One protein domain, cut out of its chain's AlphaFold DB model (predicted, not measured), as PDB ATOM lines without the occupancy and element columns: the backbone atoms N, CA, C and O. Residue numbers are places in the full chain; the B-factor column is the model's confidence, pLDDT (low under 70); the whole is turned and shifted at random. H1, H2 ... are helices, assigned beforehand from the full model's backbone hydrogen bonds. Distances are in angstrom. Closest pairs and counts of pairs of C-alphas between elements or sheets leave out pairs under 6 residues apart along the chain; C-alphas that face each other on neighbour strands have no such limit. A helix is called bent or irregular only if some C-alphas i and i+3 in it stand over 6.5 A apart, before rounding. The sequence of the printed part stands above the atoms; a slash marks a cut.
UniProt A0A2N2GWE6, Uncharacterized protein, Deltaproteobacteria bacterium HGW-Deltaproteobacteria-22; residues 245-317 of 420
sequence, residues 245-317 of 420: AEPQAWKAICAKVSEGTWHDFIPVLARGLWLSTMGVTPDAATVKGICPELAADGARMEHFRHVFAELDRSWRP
ATOM      1  N   ALA A 245     -54.246 158.781   3.010       57.62
ATOM      2  CA  ALA A 245     -55.214 159.082   1.956       57.62
ATOM      3  C   ALA A 245     -56.232 157.948   1.708       57.62
ATOM      4  O   ALA A 245     -57.238 158.178   1.047       57.62
ATOM      5  N   GLU A 246     -56.001 156.738   2.241       75.88
ATOM      6  CA  GLU A 246     -56.800 155.547   1.940       75.88
ATOM      7  C   GLU A 246     -57.312 154.817   3.201       75.88
ATOM      8  O   GLU A 246     -56.516 154.475   4.086       75.88
ATOM      9  N   PRO A 247     -58.614 154.466   3.260       78.88
ATOM     10  CA  PRO A 247     -59.209 153.702   4.363       78.88
ATOM     11  C   PRO A 247     -58.544 152.342   4.644       78.88
ATOM     12  O   PRO A 247     -58.526 151.881   5.784       78.88
ATOM     13  N   GLN A 248     -57.953 151.696   3.631       85.31
ATOM     14  CA  GLN A 248     -57.342 150.364   3.756       85.31
ATOM     15  C   GLN A 248     -56.114 150.331   4.676       85.31
ATOM     16  O   GLN A 248     -55.797 149.290   5.256       85.31
ATOM     17  N   ALA A 249     -55.451 151.470   4.887       81.94
ATOM     18  CA  ALA A 249     -54.300 151.567   5.782       81.94
ATOM     19  C   ALA A 249     -54.638 151.236   7.252       81.94
ATOM     20  O   ALA A 249     -53.732 150.923   8.031       81.94
ATOM     21  N   TRP A 250     -55.923 151.268   7.626       84.44
ATOM     22  CA  TRP A 250     -56.422 150.919   8.960       84.44
ATOM     23  C   TRP A 250     -56.501 149.411   9.217       84.44
ATOM     24  O   TRP A 250     -56.523 148.995  10.377       84.44
ATOM     25  N   LYS A 251     -56.457 148.584   8.166       89.25
ATOM     26  CA  LYS A 251     -56.569 147.124   8.276       89.25
ATOM     27  C   LYS A 251     -55.486 146.509   9.160       89.25
ATOM     28  O   LYS A 251     -55.771 145.696  10.034       89.25
ATOM     29  N   ALA A 252     -54.243 146.953   8.977       84.50
ATOM     30  CA  ALA A 252     -53.102 146.467   9.749       84.50
ATOM     31  C   ALA A 252     -53.128 146.905  11.224       84.50
ATOM     32  O   ALA A 252     -52.512 146.244  12.055       84.50
ATOM     33  N   ILE A 253     -53.805 148.012  11.551       83.38
ATOM     34  CA  ILE A 253     -53.992 148.433  12.945       83.38
ATOM     35  C   ILE A 253     -55.107 147.616  13.578       83.38
ATOM     36  O   ILE A 253     -54.901 147.061  14.651       83.38
ATOM     37  N   CYS A 254     -56.264 147.530  12.915       87.44
ATOM     38  CA  CYS A 254     -57.416 146.829  13.470       87.44
ATOM     39  C   CYS A 254     -57.082 145.366  13.805       87.44
ATOM     40  O   CYS A 254     -57.445 144.894  14.874       87.44
ATOM     41  N   ALA A 255     -56.292 144.686  12.966       86.81
ATOM     42  CA  ALA A 255     -55.849 143.311  13.214       86.81
ATOM     43  C   ALA A 255     -54.974 143.122  14.473       86.81
ATOM     44  O   ALA A 255     -54.705 141.991  14.862       86.81
ATOM     45  N   LYS A 256     -54.475 144.205  15.083       83.88
ATOM     46  CA  LYS A 256     -53.670 144.147  16.310       83.88
ATOM     47  C   LYS A 256     -54.503 144.394  17.571       83.88
ATOM     48  O   LYS A 256     -53.994 144.137  18.657       83.88
ATOM     49  N   VAL A 257     -55.723 144.921  17.448       81.75
ATOM     50  CA  VAL A 257     -56.511 145.425  18.583       81.75
ATOM     51  C   VAL A 257     -56.856 144.288  19.533       81.75
ATOM     52  O   VAL A 257     -57.432 143.282  19.141       81.75
ATOM     53  N   SER A 258     -56.513 144.461  20.806       78.62
ATOM     54  CA  SER A 258     -56.858 143.485  21.838       78.62
ATOM     55  C   SER A 258     -58.294 143.670  22.338       78.62
ATOM     56  O   SER A 258     -58.800 144.794  22.415       78.62
ATOM     57  N   GLU A 259     -58.929 142.578  22.759       78.19
ATOM     58  CA  GLU A 259     -60.335 142.550  23.182       78.19
ATOM     59  C   GLU A 259     -60.678 143.579  24.282       78.19
ATOM     60  O   GLU A 259     -61.741 144.195  24.271       78.19
ATOM     61  N   GLY A 260     -59.745 143.856  25.199       72.19
ATOM     62  CA  GLY A 260     -59.935 144.834  26.278       72.19
ATOM     63  C   GLY A 260     -59.810 146.307  25.867       72.19
ATOM     64  O   GLY A 260     -60.025 147.180  26.703       72.19
ATOM     65  N   THR A 261     -59.450 146.605  24.615       68.62
ATOM     66  CA  THR A 261     -59.100 147.969  24.156       68.62
ATOM     67  C   THR A 261     -60.075 148.568  23.140       68.62
ATOM     68  O   THR A 261     -59.909 149.709  22.712       68.62
ATOM     69  N   TRP A 262     -61.132 147.836  22.773       76.81
ATOM     70  CA  TRP A 262     -62.091 148.273  21.753       76.81
ATOM     71  C   TRP A 262     -62.810 149.577  22.088       76.81
ATOM     72  O   TRP A 262     -63.038 150.389  21.193       76.81
ATOM     73  N   HIS A 263     -63.137 149.807  23.362       72.06
ATOM     74  CA  HIS A 263     -63.824 151.029  23.785       72.06
ATOM     75  C   HIS A 263     -63.029 152.294  23.432       72.06
ATOM     76  O   HIS A 263     -63.607 153.248  22.918       72.06
ATOM     77  N   ASP A 264     -61.712 152.261  23.644       63.09
ATOM     78  CA  ASP A 264     -60.819 153.393  23.388       63.09
ATOM     79  C   ASP A 264     -60.393 153.460  21.914       63.09
ATOM     80  O   ASP A 264     -60.170 154.541  21.368       63.09
ATOM     81  N   PHE A 265     -60.315 152.313  21.230       73.50
ATOM     82  CA  PHE A 265     -59.931 152.248  19.821       73.50
ATOM     83  C   PHE A 265     -61.035 152.717  18.859       73.50
ATOM     84  O   PHE A 265     -60.732 153.359  17.852       73.50
ATOM     85  N   ILE A 266     -62.313 152.437  19.151       79.44
ATOM     86  CA  ILE A 266     -63.448 152.774  18.270       79.44
ATOM     87  C   ILE A 266     -63.490 154.266  17.898       79.44
ATOM     88  O   ILE A 266     -63.600 154.556  16.704       79.44
ATOM     89  N   PRO A 267     -63.355 155.223  18.838       70.69
ATOM     90  CA  PRO A 267     -63.309 156.642  18.494       70.69
ATOM     91  C   PRO A 267     -62.141 157.016  17.579       70.69
ATOM     92  O   PRO A 267     -62.304 157.820  16.659       70.69
ATOM     93  N   VAL A 268     -60.974 156.402  17.789       74.25
ATOM     94  CA  VAL A 268     -59.776 156.639  16.973       74.25
ATOM     95  C   VAL A 268     -59.981 156.114  15.554       74.25
ATOM     96  O   VAL A 268     -59.697 156.826  14.592       74.25
ATOM     97  N   LEU A 269     -60.542 154.910  15.410       80.88
ATOM     98  CA  LEU A 269     -60.874 154.325  14.112       80.88
ATOM     99  C   LEU A 269     -61.971 155.117  13.389       80.88
ATOM    100  O   LEU A 269     -61.836 155.384  12.198       80.88
ATOM    101  N   ALA A 270     -63.036 155.520  14.089       79.69
ATOM    102  CA  ALA A 270     -64.107 156.346  13.530       79.69
ATOM    103  C   ALA A 270     -63.556 157.668  12.995       79.69
ATOM    104  O   ALA A 270     -63.839 158.033  11.855       79.69
ATOM    105  N   ARG A 271     -62.691 158.336  13.767       69.94
ATOM    106  CA  ARG A 271     -62.003 159.554  13.327       69.94
ATOM    107  C   ARG A 271     -61.083 159.292  12.141       69.94
ATOM    108  O   ARG A 271     -61.112 160.050  11.179       69.94
ATOM    109  N   GLY A 272     -60.294 158.225  12.193       71.88
ATOM    110  CA  GLY A 272     -59.386 157.825  11.126       71.88
ATOM    111  C   GLY A 272     -60.091 157.577   9.796       71.88
ATOM    112  O   GLY A 272     -59.684 158.117   8.771       71.88
ATOM    113  N   LEU A 273     -61.180 156.808   9.820       78.50
ATOM    114  CA  LEU A 273     -61.988 156.536   8.634       78.50
ATOM    115  C   LEU A 273     -62.714 157.785   8.147       78.50
ATOM    116  O   LEU A 273     -62.691 158.045   6.952       78.50
ATOM    117  N   TRP A 274     -63.276 158.588   9.051       76.31
ATOM    118  CA  TRP A 274     -63.918 159.854   8.694       76.31
ATOM    119  C   TRP A 274     -62.945 160.798   7.968       76.31
ATOM    120  O   TRP A 274     -63.317 161.414   6.969       76.31
ATOM    121  N   LEU A 275     -61.683 160.864   8.414       65.06
ATOM    122  CA  LEU A 275     -60.627 161.637   7.750       65.06
ATOM    123  C   LEU A 275     -60.265 161.065   6.371       65.06
ATOM    124  O   LEU A 275     -60.121 161.828   5.419       65.06
ATOM    125  N   SER A 276     -60.147 159.742   6.241       70.69
ATOM    126  CA  SER A 276     -59.802 159.094   4.968       70.69
ATOM    127  C   SER A 276     -60.944 159.103   3.941       70.69
ATOM    128  O   SER A 276     -60.676 159.011   2.747       70.69
ATOM    129  N   THR A 277     -62.207 159.212   4.367       68.69
ATOM    130  CA  THR A 277     -63.384 159.214   3.476       68.69
ATOM    131  C   THR A 277     -64.031 160.588   3.307       68.69
ATOM    132  O   THR A 277     -65.099 160.686   2.705       68.69
ATOM    133  N   MET A 278     -63.419 161.659   3.829       61.44
ATOM    134  CA  MET A 278     -63.983 163.021   3.810       61.44
ATOM    135  C   MET A 278     -65.396 163.092   4.422       61.44
ATOM    136  O   MET A 278     -66.260 163.832   3.951       61.44
ATOM    137  N   GLY A 279     -65.636 162.302   5.468       60.81
ATOM    138  CA  GLY A 279     -66.913 162.240   6.175       60.81
ATOM    139  C   GLY A 279     -68.005 161.411   5.503       60.81
ATOM    140  O   GLY A 279     -69.120 161.348   6.017       60.81
ATOM    141  N   VAL A 280     -67.704 160.721   4.400       70.06
ATOM    142  CA  VAL A 280     -68.620 159.713   3.856       70.06
ATOM    143  C   VAL A 280     -68.652 158.522   4.808       70.06
ATOM    144  O   VAL A 280     -67.628 157.871   5.033       70.06
ATOM    145  N   THR A 281     -69.825 158.242   5.378       74.56
ATOM    146  CA  THR A 281     -70.022 157.101   6.277       74.56
ATOM    147  C   THR A 281     -69.724 155.799   5.533       74.56
ATOM    148  O   THR A 281     -70.409 155.505   4.552       74.56
ATOM    149  N   PRO A 282     -68.726 155.008   5.969       81.00
ATOM    150  CA  PRO A 282     -68.421 153.742   5.327       81.00
ATOM    151  C   PRO A 282     -69.565 152.750   5.562       81.00
ATOM    152  O   PRO A 282     -70.104 152.647   6.669       81.00
ATOM    153  N   ASP A 283     -69.933 152.011   4.520       84.38
ATOM    154  CA  ASP A 283     -70.939 150.962   4.632       84.38
ATOM    155  C   ASP A 283     -70.415 149.758   5.441       84.38
ATOM    156  O   ASP A 283     -69.220 149.613   5.726       84.38
ATOM    157  N   ALA A 284     -71.324 148.868   5.844       82.81
ATOM    158  CA  ALA A 284     -70.964 147.713   6.665       82.81
ATOM    159  C   ALA A 284     -69.963 146.773   5.963       82.81
ATOM    160  O   ALA A 284     -69.138 146.152   6.632       82.81
ATOM    161  N   ALA A 285     -70.002 146.689   4.629       86.62
ATOM    162  CA  ALA A 285     -69.070 145.884   3.842       86.62
ATOM    163  C   ALA A 285     -67.648 146.468   3.869       86.62
ATOM    164  O   ALA A 285     -66.687 145.733   4.104       86.62
ATOM    165  N   THR A 286     -67.516 147.787   3.720       86.38
ATOM    166  CA  THR A 286     -66.246 148.515   3.827       86.38
ATOM    167  C   THR A 286     -65.658 148.367   5.221       86.38
ATOM    168  O   THR A 286     -64.491 148.003   5.365       86.38
ATOM    169  N   VAL A 287     -66.473 148.569   6.262       89.25
ATOM    170  CA  VAL A 287     -66.019 148.394   7.647       89.25
ATOM    171  C   VAL A 287     -65.595 146.952   7.906       89.25
ATOM    172  O   VAL A 287     -64.536 146.745   8.486       89.25
ATOM    173  N   LYS A 288     -66.326 145.950   7.407       91.88
ATOM    174  CA  LYS A 288     -65.928 144.537   7.509       91.88
ATOM    175  C   LYS A 288     -64.613 144.237   6.781       91.88
ATOM    176  O   LYS A 288     -63.817 143.450   7.278       91.88
ATOM    177  N   GLY A 289     -64.369 144.855   5.623       88.88
ATOM    178  CA  GLY A 289     -63.127 144.684   4.861       88.88
ATOM    179  C   GLY A 289     -61.893 145.289   5.542       88.88
ATOM    180  O   GLY A 289     -60.786 144.767   5.386       88.88
ATOM    181  N   ILE A 290     -62.087 146.363   6.313       90.44
ATOM    182  CA  ILE A 290     -61.029 147.067   7.049       90.44
ATOM    183  C   ILE A 290     -60.846 146.475   8.449       90.44
ATOM    184  O   ILE A 290     -59.721 146.256   8.887       90.44
ATOM    185  N   CYS A 291     -61.943 146.225   9.158       92.06
ATOM    186  CA  CYS A 291     -61.957 145.853  10.564       92.06
ATOM    187  C   CYS A 291     -63.002 144.755  10.845       92.06
ATOM    188  O   CYS A 291     -64.095 145.040  11.345       92.06
ATOM    189  N   PRO A 292     -62.686 143.486  10.512       91.88
ATOM    190  CA  PRO A 292     -63.633 142.375  10.601       91.88
ATOM    191  C   PRO A 292     -64.180 142.145  12.013       91.88
ATOM    192  O   PRO A 292     -65.370 141.886  12.163       91.88
ATOM    193  N   GLU A 293     -63.335 142.274  13.039       90.25
ATOM    194  CA  GLU A 293     -63.721 142.057  14.441       90.25
ATOM    195  C   GLU A 293     -64.690 143.126  14.957       90.25
ATOM    196  O   GLU A 293     -65.629 142.808  15.681       90.25
ATOM    197  N   LEU A 294     -64.530 144.382  14.521       89.69
ATOM    198  CA  LEU A 294     -65.502 145.441  14.803       89.69
ATOM    199  C   LEU A 294     -66.860 145.122  14.171       89.69
ATOM    200  O   LEU A 294     -67.894 145.307  14.800       89.69
ATOM    201  N   ALA A 295     -66.850 144.660  12.918       89.06
ATOM    202  CA  ALA A 295     -68.066 144.363  12.168       89.06
ATOM    203  C   ALA A 295     -68.780 143.085  12.645       89.06
ATOM    204  O   ALA A 295     -69.968 142.919  12.367       89.06
ATOM    205  N   ALA A 296     -68.067 142.183  13.325       88.94
ATOM    206  CA  ALA A 296     -68.615 140.945  13.874       88.94
ATOM    207  C   ALA A 296     -69.402 141.159  15.180       88.94
ATOM    208  O   ALA A 296     -70.247 140.331  15.517       88.94
ATOM    209  N   ASP A 297     -69.162 142.264  15.892       90.56
ATOM    210  CA  ASP A 297     -69.833 142.613  17.146       90.56
ATOM    211  C   ASP A 297     -70.825 143.769  16.920       90.56
ATOM    212  O   ASP A 297     -70.455 144.895  16.572       90.56
ATOM    213  N   GLY A 298     -72.114 143.491  17.138       88.06
ATOM    214  CA  GLY A 298     -73.187 144.464  16.931       88.06
ATOM    215  C   GLY A 298     -73.070 145.712  17.809       88.06
ATOM    216  O   GLY A 298     -73.312 146.814  17.318       88.06
ATOM    217  N   ALA A 299     -72.637 145.568  19.065       86.56
ATOM    218  CA  ALA A 299     -72.496 146.683  19.999       86.56
ATOM    219  C   ALA A 299     -71.303 147.574  19.628       86.56
ATOM    220  O   ALA A 299     -71.396 148.804  19.676       86.56
ATOM    221  N   ARG A 300     -70.187 146.977  19.189       86.44
ATOM    222  CA  ARG A 300     -69.028 147.733  18.686       86.44
ATOM    223  C   ARG A 300     -69.361 148.491  17.410       86.44
ATOM    224  O   ARG A 300     -69.004 149.663  17.284       86.44
ATOM    225  N   MET A 301     -70.063 147.843  16.485       89.44
ATOM    226  CA  MET A 301     -70.483 148.467  15.234       89.44
ATOM    227  C   MET A 301     -71.478 149.610  15.474       89.44
ATOM    228  O   MET A 301     -71.401 150.649  14.816       89.44
ATOM    229  N   GLU A 302     -72.397 149.459  16.428       86.50
ATOM    230  CA  GLU A 302     -73.318 150.525  16.829       86.50
ATOM    231  C   GLU A 302     -72.581 151.703  17.481       86.50
ATOM    232  O   GLU A 302     -72.790 152.849  17.079       86.50
ATOM    233  N   HIS A 303     -71.644 151.432  18.396       82.25
ATOM    234  CA  HIS A 303     -70.799 152.462  19.004       82.25
ATOM    235  C   HIS A 303     -69.981 153.219  17.945       82.25
ATOM    236  O   HIS A 303     -69.961 154.450  17.947       82.25
ATOM    237  N   PHE A 304     -69.378 152.507  16.989       85.31
ATOM    238  CA  PHE A 304     -68.673 153.116  15.861       85.31
ATOM    239  C   PHE A 304     -69.581 154.042  15.049       85.31
ATOM    240  O   PHE A 304     -69.209 155.184  14.788       85.31
ATOM    241  N   ARG A 305     -70.783 153.583  14.678       85.75
ATOM    242  CA  ARG A 305     -71.750 154.397  13.924       85.75
ATOM    243  C   ARG A 305     -72.166 155.640  14.698       85.75
ATOM    244  O   ARG A 305     -72.243 156.711  14.104       85.75
ATOM    245  N   HIS A 306     -72.412 155.507  16.000       79.75
ATOM    246  CA  HIS A 306     -72.776 156.628  16.859       79.75
ATOM    247  C   HIS A 306     -71.657 157.673  16.913       79.75
ATOM    248  O   HIS A 306     -71.901 158.847  16.639       79.75
ATOM    249  N   VAL A 307     -70.418 157.245  17.180       72.31
ATOM    250  CA  VAL A 307     -69.262 158.150  17.222       72.31
ATOM    251  C   VAL A 307     -69.009 158.787  15.855       72.31
ATOM    252  O   VAL A 307     -68.762 159.985  15.780       72.31
ATOM    253  N   PHE A 308     -69.114 158.027  14.763       78.56
ATOM    254  CA  PHE A 308     -68.951 158.560  13.409       78.56
ATOM    255  C   PHE A 308     -70.023 159.603  13.072       78.56
ATOM    256  O   PHE A 308     -69.703 160.650  12.516       78.56
ATOM    257  N   ALA A 309     -71.285 159.350  13.428       74.12
ATOM    258  CA  ALA A 309     -72.380 160.293  13.213       74.12
ATOM    259  C   ALA A 309     -72.207 161.577  14.036       74.12
ATOM    260  O   ALA A 309     -72.473 162.668  13.533       74.12
ATOM    261  N   GLU A 310     -71.726 161.463  15.275       65.69
ATOM    262  CA  GLU A 310     -71.422 162.619  16.121       65.69
ATOM    263  C   GLU A 310     -70.239 163.425  15.566       65.69
ATOM    264  O   GLU A 310     -70.300 164.654  15.492       65.69
ATOM    265  N   LEU A 311     -69.195 162.742  15.080       62.00
ATOM    266  CA  LEU A 311     -68.093 163.379  14.364       62.00
ATOM    267  C   LEU A 311     -68.602 164.118  13.124       62.00
ATOM    268  O   LEU A 311     -68.292 165.289  12.940       62.00
ATOM    269  N   ASP A 312     -69.425 163.478  12.300       64.88
ATOM    270  CA  ASP A 312     -69.969 164.085  11.087       64.88
ATOM    271  C   ASP A 312     -70.860 165.304  11.387       64.88
ATOM    272  O   ASP A 312     -70.741 166.354  10.752       64.88
ATOM    273  N   ARG A 313     -71.705 165.218  12.417       59.78
ATOM    274  CA  ARG A 313     -72.568 166.322  12.854       59.78
ATOM    275  C   ARG A 313     -71.768 167.526  13.351       59.78
ATOM    276  O   ARG A 313     -72.116 168.662  13.023       59.78
ATOM    277  N   SER A 314     -70.730 167.277  14.142       52.56
ATOM    278  CA  SER A 314     -69.975 168.317  14.843       52.56
ATOM    279  C   SER A 314     -68.805 168.875  14.017       52.56
ATOM    280  O   SER A 314     -68.385 170.005  14.254       52.56
ATOM    281  N   TRP A 315     -68.318 168.135  13.008       51.25
ATOM    282  CA  TRP A 315     -67.064 168.442  12.300       51.25
ATOM    283  C   TRP A 315     -67.165 168.586  10.779       51.25
ATOM    284  O   TRP A 315     -66.134 168.802  10.135       51.25
ATOM    285  N   ARG A 316     -68.357 168.497  10.169       50.66
ATOM    286  CA  ARG A 316     -68.506 168.762   8.726       50.66
ATOM    287  C   ARG A 316     -67.905 170.124   8.354       50.66
ATOM    288  O   ARG A 316     -68.290 171.134   8.954       50.66
ATOM    289  N   PRO A 317     -67.011 170.190   7.347       44.03
ATOM    290  CA  PRO A 317     -66.416 171.449   6.933       44.03
ATOM    291  C   PRO A 317     -67.521 172.390   6.448       44.03
ATOM    292  O   PRO A 317     -68.186 172.142   5.440       44.03
TER     293      PRO A 317
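AT A GLANCE: This is residues 245 to 317 of the 420 residues of an uncharacterized protein of Deltaproteobacteria bacterium HGW-Deltaproteobacteria-22 (UniProt A0A2N2GWE6). Two long helices, H2 and H5, run the same way and pack on each other at an angle of 39 degrees, forming one side of a small helical body. The short helix H1 folds back along H2 as a hairpin, and the short H3 and H4 lead from H1 round to the beginning of H5. The printed part has 73 residues with five named helices, in the order H1, H2, H3, H4, H5, and no named strand; the class is all helix. It is compact, with a radius of gyration of the C-alphas of 11.2 A and spans of 33 by 23 by 19 A.

HOW THE PARTS SIT: H2, residues 259 to 276, has a kink of 51 degrees near residue 266 and is irregular, C-alphas 260 and 263 being 7.7 A apart. It touches H5, residues 298 to 315, the same way at a steep tilt of 39 degrees; their closest C-alphas, of Ala 270 and Phe 308, are 5.3 A apart. With residues 269 to 276 alone H2 touches H1, residues 247 to 254, opposite ways at a shallow tilt of 14 degrees; the closest C-alphas are those of Pro 247 and Ser 276, 5.5 A apart. H1 is only just irregular, with C-alphas 249 and 252 6.6 A apart. H1 also touches H3, residues 284 to 290, the same way at a steep tilt of 66 degrees, closest at the C-alphas of Lys 251 and Ile 290, 4.6 A apart. The helix packing is mostly crossed, but only just: H1 with H2 is the one shallow pair of these three. H3 touches H4, residues 292 to 296, where the C-alphas of Lys 288 and Ala 295, the closest, are 5.1 A apart. H4 and H5 only just touch, with 3 pairs of C-alphas within 8 A, and only at the corner. H3 and H5 are near each other, H1 and H5 are apart, and H2 and H4 are only just apart, 8.2 A at the closest. O i to N i+4 pairs are within hydrogen-bond range throughout H3, H4 and H5, in 10 of 14 in H2 and in 1 of 4 in H1, where 4 of 5 O i to N i+3 pairs are within range.

IN THESE COORDINATES: From first to last C-alpha, H5 measures 25.2 A, H2 24.6 A, H1 11.5 A, H3 10.0 A and H4 6.1 A. H1 begins at C-alpha 247, (-59.209, 153.702, 4.363), H2 at C-alpha 259, (-60.335, 142.550, 23.182), and H5 ends at C-alpha 315, (-67.064, 168.442, 12.300).

THE WHOLE: The two farthest C-alphas, of Glu 259 and Pro 317, are 33.7 A apart. The printed part has no cut and no long link. Mean pLDDT of the printed part is 77.5; 16 residues are under 70, among them 277 to 279 and 310 to 317.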